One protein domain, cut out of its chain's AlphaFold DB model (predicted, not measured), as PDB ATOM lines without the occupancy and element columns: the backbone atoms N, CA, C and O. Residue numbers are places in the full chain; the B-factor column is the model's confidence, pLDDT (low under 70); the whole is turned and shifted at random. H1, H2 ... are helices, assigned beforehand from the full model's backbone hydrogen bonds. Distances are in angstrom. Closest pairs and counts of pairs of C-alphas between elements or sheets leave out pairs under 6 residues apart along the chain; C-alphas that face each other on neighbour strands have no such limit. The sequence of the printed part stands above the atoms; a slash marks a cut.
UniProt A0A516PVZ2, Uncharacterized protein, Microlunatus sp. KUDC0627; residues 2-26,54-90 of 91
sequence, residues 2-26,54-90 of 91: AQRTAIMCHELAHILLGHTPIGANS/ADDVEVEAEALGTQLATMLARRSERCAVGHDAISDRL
ATOM      1  N   ALA A   2     118.032 209.026 164.153       70.75
ATOM      2  CA  ALA A   2     119.097 208.898 165.164       70.75
ATOM      3  C   ALA A   2     119.656 207.472 165.363       70.75
ATOM      4  O   ALA A   2     120.865 207.305 165.464       70.75
ATOM      5  N   GLN A   3     118.803 206.440 165.330       81.81
ATOM      6  CA  GLN A   3     119.241 205.053 165.537       81.81
ATOM      7  C   GLN A   3     120.187 204.541 164.436       81.81
ATOM      8  O   GLN A   3     121.170 203.877 164.737       81.81
ATOM      9  N   ARG A   4     119.938 204.880 163.161       86.62
ATOM     10  CA  ARG A   4     120.822 204.478 162.050       86.62
ATOM     11  C   ARG A   4     122.183 205.157 162.143       86.62
ATOM     12  O   ARG A   4     123.194 204.511 161.911       86.62
ATOM     13  N   THR A   5     122.198 206.441 162.492       89.00
ATOM     14  CA  THR A   5     123.436 207.197 162.697       89.00
ATOM     15  C   THR A   5     124.258 206.613 163.839       89.00
ATOM     16  O   THR A   5     125.456 206.432 163.668       89.00
ATOM     17  N   ALA A   6     123.621 206.268 164.962       87.44
ATOM     18  CA  ALA A   6     124.299 205.633 166.089       87.44
ATOM     19  C   ALA A   6     124.953 204.302 165.681       87.44
ATOM     20  O   ALA A   6     126.142 204.124 165.915       87.44
ATOM     21  N   ILE A   7     124.217 203.437 164.967       86.62
ATOM     22  CA  ILE A   7     124.750 202.167 164.445       86.62
ATOM     23  C   ILE A   7     125.952 202.414 163.519       86.62
ATOM     24  O   ILE A   7     126.999 201.807 163.695       86.62
ATOM     25  N   MET A   8     125.850 203.340 162.560       87.50
ATOM     26  CA  MET A   8     126.969 203.634 161.652       87.50
ATOM     27  C   MET A   8     128.198 204.179 162.385       87.50
ATOM     28  O   MET A   8     129.323 203.842 162.028       87.50
ATOM     29  N   CYS A   9     128.001 205.038 163.386       92.44
ATOM     30  CA  CYS A   9     129.098 205.582 164.179       92.44
ATOM     31  C   CYS A   9     129.771 204.511 165.047       92.44
ATOM     32  O   CYS A   9     130.986 204.566 165.203       92.44
ATOM     33  N   HIS A  10     129.007 203.547 165.562       90.00
ATOM     34  CA  HIS A  10     129.521 202.385 166.285       90.00
ATOM     35  C   HIS A  10     130.375 201.483 165.370       90.00
ATOM     36  O   HIS A  10     131.533 201.213 165.671       90.00
ATOM     37  N   GLU A  11     129.881 201.123 164.182       87.25
ATOM     38  CA  GLU A  11     130.663 200.326 163.216       87.25
ATOM     39  C   GLU A  11     131.926 201.060 162.738       87.25
ATOM     40  O   GLU A  11     132.999 200.475 162.586       87.25
ATOM     41  N   LEU A  12     131.833 202.379 162.539       87.56
ATOM     42  CA  LEU A  12     132.995 203.197 162.204       87.56
ATOM     43  C   LEU A  12     134.015 203.231 163.351       87.56
ATOM     44  O   LEU A  12     135.216 203.249 163.090       87.56
ATOM     45  N   ALA A  13     133.558 203.229 164.604       89.38
ATOM     46  CA  ALA A  13     134.436 203.180 165.765       89.38
ATOM     47  C   ALA A  13     135.246 201.878 165.805       89.38
ATOM     48  O   ALA A  13     136.453 201.951 166.025       89.38
ATOM     49  N   HIS A  14     134.642 200.726 165.482       85.75
ATOM     50  CA  HIS A  14     135.391 199.473 165.322       85.75
ATOM     51  C   HIS A  14     136.516 199.597 164.288       85.75
ATOM     52  O   HIS A  14     137.649 199.202 164.557       85.75
ATOM     53  N   ILE A  15     136.238 200.201 163.129       85.12
ATOM     54  CA  ILE A  15     137.245 200.393 162.074       85.12
ATOM     55  C   ILE A  15     138.378 201.317 162.548       85.12
ATOM     56  O   ILE A  15     139.549 201.017 162.328       85.12
ATOM     57  N   LEU A  16     138.046 202.437 163.196       86.38
ATOM     58  CA  LEU A  16     139.026 203.438 163.639       86.38
ATOM     59  C   LEU A  16     139.916 202.943 164.783       86.38
ATOM     60  O   LEU A  16     141.091 203.303 164.832       86.38
ATOM     61  N   LEU A  17     139.364 202.131 165.684       87.00
ATOM     62  CA  LEU A  17     140.095 201.520 166.794       87.00
ATOM     63  C   LEU A  17     140.859 200.254 166.367       87.00
ATOM     64  O   LEU A  17     141.586 199.669 167.164       87.00
ATOM     65  N   GLY A  18     140.728 199.834 165.103       81.25
ATOM     66  CA  GLY A  18     141.383 198.631 164.588       81.25
ATOM     67  C   GLY A  18     140.815 197.341 165.180       81.25
ATOM     68  O   GLY A  18     141.508 196.326 165.224       81.25
ATOM     69  N   HIS A  19     139.567 197.370 165.647       83.12
ATOM     70  CA  HIS A  19     138.896 196.215 166.219       83.12
ATOM     71  C   HIS A  19     138.645 195.165 165.141       83.12
ATOM     72  O   HIS A  19     137.934 195.399 164.163       83.12
ATOM     73  N   THR A  20     139.200 193.976 165.340       67.56
ATOM     74  CA  THR A  20     138.859 192.804 164.537       67.56
ATOM     75  C   THR A  20     137.763 192.009 165.239       67.56
ATOM     76  O   THR A  20     137.878 191.778 166.446       67.56
ATOM     77  N   PRO A  21     136.733 191.543 164.518       63.34
ATOM     78  CA  PRO A  21     135.697 190.717 165.117       63.34
ATOM     79  C   PRO A  21     136.295 189.459 165.765       63.34
ATOM     80  O   PRO A  21     137.192 188.834 165.182       63.34
ATOM     81  N   ILE A  22     135.817 189.060 166.956       54.69
ATOM     82  CA  ILE A  22     136.301 187.821 167.583       54.69
ATOM     83  C   ILE A  22     135.943 186.659 166.662       54.69
ATOM     84  O   ILE A  22     134.770 186.379 166.436       54.69
ATOM     85  N   GLY A  23     136.959 185.958 166.161       52.91
ATOM     86  CA  GLY A  23     136.806 184.870 165.194       52.91
ATOM     87  C   GLY A  23     137.377 185.186 163.813       52.91
ATOM     88  O   GLY A  23     137.407 184.297 162.976       52.91
ATOM     89  N   ALA A  24     137.890 186.399 163.570       50.78
ATOM     90  CA  ALA A  24     138.673 186.692 162.364       50.78
ATOM     91  C   ALA A  24     140.003 185.899 162.306       50.78
ATOM     92  O   ALA A  24     140.532 185.667 161.224       50.78
ATOM     93  N   ASN A  25     140.501 185.438 163.464       50.72
ATOM     94  CA  ASN A  25     141.707 184.607 163.595       50.72
ATOM     95  C   ASN A  25     141.409 183.105 163.763       50.72
ATOM     96  O   ASN A  25     142.339 182.303 163.835       50.72
ATOM     97  N   SER A  26     140.135 182.721 163.862       56.81
ATOM     98  CA  SER A  26     139.721 181.321 163.941       56.81
ATOM     99  C   SER A  26     139.307 180.888 162.549       56.81
ATOM    100  O   SER A  26     138.492 181.571 161.937       56.81
ATOM    101  N   ALA A  54     134.644 191.351 171.679       64.44
ATOM    102  CA  ALA A  54     134.850 191.096 173.101       64.44
ATOM    103  C   ALA A  54     134.177 192.218 173.898       64.44
ATOM    104  O   ALA A  54     134.051 193.329 173.387       64.44
ATOM    105  N   ASP A  55     133.718 191.942 175.119       71.00
ATOM    106  CA  ASP A  55     132.932 192.924 175.878       71.00
ATOM    107  C   ASP A  55     133.698 194.251 176.092       71.00
ATOM    108  O   ASP A  55     133.085 195.312 176.134       71.00
ATOM    109  N   ASP A  56     135.031 194.222 176.162       79.44
ATOM    110  CA  ASP A  56     135.901 195.407 176.195       79.44
ATOM    111  C   ASP A  56     135.945 196.155 174.850       79.44
ATOM    112  O   ASP A  56     135.787 197.375 174.807       79.44
ATOM    113  N   VAL A  57     136.074 195.421 173.747       83.50
ATOM    114  CA  VAL A  57     136.080 195.946 172.373       83.50
ATOM    115  C   VAL A  57     134.739 196.598 172.007       83.50
ATOM    116  O   VAL A  57     134.712 197.646 171.358       83.50
ATOM    117  N   GLU A  58     133.622 196.011 172.444       85.50
ATOM    118  CA  GLU A  58     132.275 196.588 172.303       85.50
ATOM    119  C   GLU A  58     132.135 197.882 173.120       85.50
ATOM    120  O   GLU A  58     131.605 198.877 172.627       85.50
ATOM    121  N   VAL A  59     132.645 197.908 174.358       89.56
ATOM    122  CA  VAL A  59     132.597 199.099 175.225       89.56
ATOM    123  C   VAL A  59     133.396 200.258 174.626       89.56
ATOM    124  O   VAL A  59     132.927 201.400 174.631       89.56
ATOM    125  N   GLU A  60     134.584 199.986 174.087       92.25
ATOM    126  CA  GLU A  60     135.414 201.002 173.436       92.25
ATOM    127  C   GLU A  60     134.768 201.540 172.150       92.25
ATOM    128  O   GLU A  60     134.721 202.760 171.937       92.25
ATOM    129  N   ALA A  61     134.207 200.654 171.320       91.19
ATOM    130  CA  ALA A  61     133.497 201.047 170.106       91.19
ATOM    131  C   ALA A  61     132.236 201.865 170.413       91.19
ATOM    132  O   ALA A  61     131.998 202.896 169.778       91.19
ATOM    133  N   GLU A  62     131.468 201.479 171.430       94.00
ATOM    134  CA  GLU A  62     130.271 202.205 171.857       94.00
ATOM    135  C   GLU A  62     130.610 203.605 172.385       94.00
ATOM    136  O   GLU A  62     129.933 204.589 172.056       94.00
ATOM    137  N   ALA A  63     131.691 203.729 173.163       96.06
ATOM    138  CA  ALA A  63     132.138 205.008 173.701       96.06
ATOM    139  C   ALA A  63     132.524 205.990 172.582       96.06
ATOM    140  O   ALA A  63     132.043 207.130 172.560       96.06
ATOM    141  N   LEU A  64     133.355 205.557 171.627       95.94
ATOM    142  CA  LEU A  64     133.753 206.394 170.492       95.94
ATOM    143  C   LEU A  64     132.573 206.653 169.540       95.94
ATOM    144  O   LEU A  64     132.366 207.790 169.106       95.94
ATOM    145  N   GLY A  65     131.754 205.638 169.259       95.19
ATOM    146  CA  GLY A  65     130.569 205.753 168.409       95.19
ATOM    147  C   GLY A  65     129.568 206.784 168.934       95.19
ATOM    148  O   GLY A  65     129.096 207.643 168.181       95.19
ATOM    149  N   THR A  66     129.323 206.790 170.246       95.81
ATOM    150  CA  THR A  66     128.467 207.782 170.914       95.81
ATOM    151  C   THR A  66     129.012 209.205 170.763       95.81
ATOM    152  O   THR A  66     128.252 210.144 170.486       95.81
ATOM    153  N   GLN A  67     130.330 209.390 170.897       97.31
ATOM    154  CA  GLN A  67     130.966 210.696 170.703       97.31
ATOM    155  C   GLN A  67     130.796 211.193 169.262       97.31
ATOM    156  O   GLN A  67     130.372 212.334 169.056       97.31
ATOM    157  N   LEU A  68     131.052 210.338 168.267       96.12
ATOM    158  CA  LEU A  68     130.904 210.674 166.848       96.12
ATOM    159  C   LEU A  68     129.459 211.048 166.495       96.12
ATOM    160  O   LEU A  68     129.225 212.086 165.865       96.12
ATOM    161  N   ALA A  69     128.483 210.260 166.955       94.19
ATOM    162  CA  ALA A  69     127.066 210.536 166.732       94.19
ATOM    163  C   ALA A  69     126.646 211.875 167.362       94.19
ATOM    164  O   ALA A  69     125.956 212.679 166.729       94.19
ATOM    165  N   THR A  70     127.127 212.162 168.576       94.75
ATOM    166  CA  THR A  70     126.871 213.432 169.272       94.75
ATOM    167  C   THR A  70     127.472 214.620 168.521       94.75
ATOM    168  O   THR A  70     126.822 215.658 168.362       94.75
ATOM    169  N   MET A  71     128.709 214.496 168.035       94.50
ATOM    170  CA  MET A  71     129.356 215.548 167.248       94.50
ATOM    171  C   MET A  71     128.610 215.814 165.937       94.50
ATOM    172  O   MET A  71     128.438 216.979 165.560       94.50
ATOM    173  N   LEU A  72     128.143 214.760 165.263       93.62
ATOM    174  CA  LEU A  72     127.391 214.878 164.018       93.62
ATOM    175  C   LEU A  72     126.038 215.560 164.239       93.62
ATOM    176  O   LEU A  72     125.718 216.492 163.504       93.62
ATOM    177  N   ALA A  73     125.297 215.175 165.283       91.06
ATOM    178  CA  ALA A  73     124.022 215.801 165.640       91.06
ATOM    179  C   ALA A  73     124.187 217.307 165.917       91.06
ATOM    180  O   ALA A  73     123.526 218.144 165.296       91.06
ATOM    181  N   ARG A  74     125.179 217.675 166.739       90.44
ATOM    182  CA  ARG A  74     125.498 219.086 167.015       90.44
ATOM    183  C   ARG A  74     125.893 219.851 165.752       90.44
ATOM    184  O   ARG A  74     125.621 221.044 165.632       90.44
ATOM    185  N   ARG A  75     126.592 219.206 164.810       89.62
ATOM    186  CA  ARG A  75     126.968 219.831 163.535       89.62
ATOM    187  C   ARG A  75     125.755 220.027 162.629       89.62
ATOM    188  O   ARG A  75     125.653 221.090 162.023       89.62
ATOM    189  N   SER A  76     124.840 219.057 162.569       86.69
ATOM    190  CA  SER A  76     123.602 219.196 161.797       86.69
ATOM    191  C   SER A  76     122.717 220.319 162.334       86.69
ATOM    192  O   SER A  76     122.210 221.103 161.540       86.69
ATOM    193  N   GLU A  77     122.622 220.472 163.656       86.50
ATOM    194  CA  GLU A  77     121.894 221.580 164.290       86.50
ATOM    195  C   GLU A  77     122.503 222.937 163.921       86.50
ATOM    196  O   GLU A  77     121.792 223.837 163.483       86.50
ATOM    197  N   ARG A  78     123.834 223.085 164.009       81.88
ATOM    198  CA  ARG A  78     124.510 224.334 163.614       81.88
ATOM    199  C   ARG A  78     124.314 224.676 162.137       81.88
ATOM    200  O   ARG A  78     124.122 225.843 161.810       81.88
ATOM    201  N   CYS A  79     124.385 223.685 161.246       79.12
ATOM    202  CA  CYS A  79     124.146 223.905 159.819       79.12
ATOM    203  C   CYS A  79     122.691 224.288 159.531       79.12
ATOM    204  O   CYS A  79     122.473 225.153 158.688       79.12
ATOM    205  N   ALA A  80     121.720 223.697 160.233       74.88
ATOM    206  CA  ALA A  80     120.312 224.065 160.103       74.88
ATOM    207  C   ALA A  80     120.073 225.522 160.535       74.88
ATOM    208  O   ALA A  80     119.570 226.317 159.748       74.88
ATOM    209  N   VAL A  81     120.566 225.912 161.719       71.62
ATOM    210  CA  VAL A  81     120.451 227.292 162.229       71.62
ATOM    211  C   VAL A  81     121.113 228.310 161.291       71.62
ATOM    212  O   VAL A  81     120.587 229.398 161.073       71.62
ATOM    213  N   GLY A  82     122.271 227.969 160.715       67.00
ATOM    214  CA  GLY A  82     122.962 228.837 159.760       67.00
ATOM    215  C   GLY A  82     122.210 229.015 158.437       67.00
ATOM    216  O   GLY A  82     122.247 230.102 157.864       67.00
ATOM    217  N   HIS A  83     121.519 227.975 157.962       62.50
ATOM    218  CA  HIS A  83     120.698 228.048 156.754       62.50
ATOM    219  C   HIS A  83     119.469 228.939 156.985       62.50
ATOM    220  O   HIS A  83     119.205 229.830 156.177       62.50
ATOM    221  N   ASP A  84     118.789 228.774 158.121       68.44
ATOM    222  CA  ASP A  84     117.601 229.560 158.474       68.44
ATOM    223  C   ASP A  84     117.936 231.052 158.622       68.44
ATOM    224  O   ASP A  84     117.279 231.902 158.023       68.44
ATOM    225  N   ALA A  85     119.037 231.388 159.304       68.88
ATOM    226  CA  ALA A  85     119.462 232.778 159.489       68.88
ATOM    227  C   ALA A  85     119.841 233.496 158.177       68.88
ATOM    228  O   ALA A  85     119.716 234.720 158.080       68.88
ATOM    229  N   ILE A  86     120.335 232.765 157.172       69.44
ATOM    230  CA  ILE A  86     120.593 233.320 155.833       69.44
ATOM    231  C   ILE A  86     119.273 233.490 155.078       69.44
ATOM    232  O   ILE A  86     119.063 234.526 154.448       69.44
ATOM    233  N   SER A  87     118.380 232.505 155.164       69.31
ATOM    234  CA  SER A  87     117.096 232.530 154.465       69.31
ATOM    235  C   SER A  87     116.167 233.634 154.987       69.31
ATOM    236  O   SER A  87     115.488 234.275 154.187       69.31
ATOM    237  N   ASP A  88     116.182 233.915 156.292       69.31
ATOM    238  CA  ASP A  88     115.393 234.989 156.911       69.31
ATOM    239  C   ASP A  88     115.886 236.395 156.537       69.31
ATOM    240  O   ASP A  88     115.105 237.341 156.534       69.31
ATOM    241  N   ARG A  89     117.168 236.552 156.181       67.25
ATOM    242  CA  ARG A  89     117.742 237.843 155.751       67.25
ATOM    243  C   ARG A  89     117.472 238.185 154.286       67.25
ATOM    244  O   ARG A  89     117.756 239.307 153.877       67.25
ATOM    245  N   LEU A  90     116.988 237.226 153.498       73.75
ATOM    246  CA  LEU A  90     116.697 237.385 152.069       73.75
ATOM    247  C   LEU A  90     115.204 237.639 151.777       73.75
ATOM    248  O   LEU A  90     114.832 237.720 150.607       73.75
TER     249      LEU A  90
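What this domain is: This is residues 2 to 26 and 54 to 90 of the 91 residues of an uncharacterized protein of Microlunatus sp. KUDC0627 (UniProt A0A516PVZ2). A short helix, H1, crosses the first half of a long helix, H2, as a lopsided X, and residues 74 to 90, mostly the later part of H2, stick out as a free arm. At the other end of the rod lies the unnamed stretch 17 to 26. The printed part has 62 residues with two named helices, H1 then H2, and no named strand; it is all helix and extended, with a radius of gyration of the C-alphas of 16.8 A and spans of 62 by 17 by 16 A.

How they stand to each other: Start at H1, residues 2 to 16, and look to H2, residues 55 to 88, which touches it with residues 57 to 69 alone. Their closest C-alphas, those of His 10 and Gly 65, are 4.1 A apart. They run opposite ways at a steep tilt of 54 degrees. In H1 and H2 every O i to N i+4 pair is within hydrogen-bond range.

Where its parts are: Find C-alpha 2 at (119.097, 208.898, 165.164); H1 runs 20.7 A to C-alpha 16. H2 runs 49.4 A from C-alpha 55 to C-alpha 88 at (115.393, 234.989, 156.911).

The domain as a whole: Residues 27 to 53 are not printed; C-alphas 26 and 54 are 14.3 A apart across the cut. Look for pLDDT under 70 at residues 20 to 26, 54 and 82 to 89.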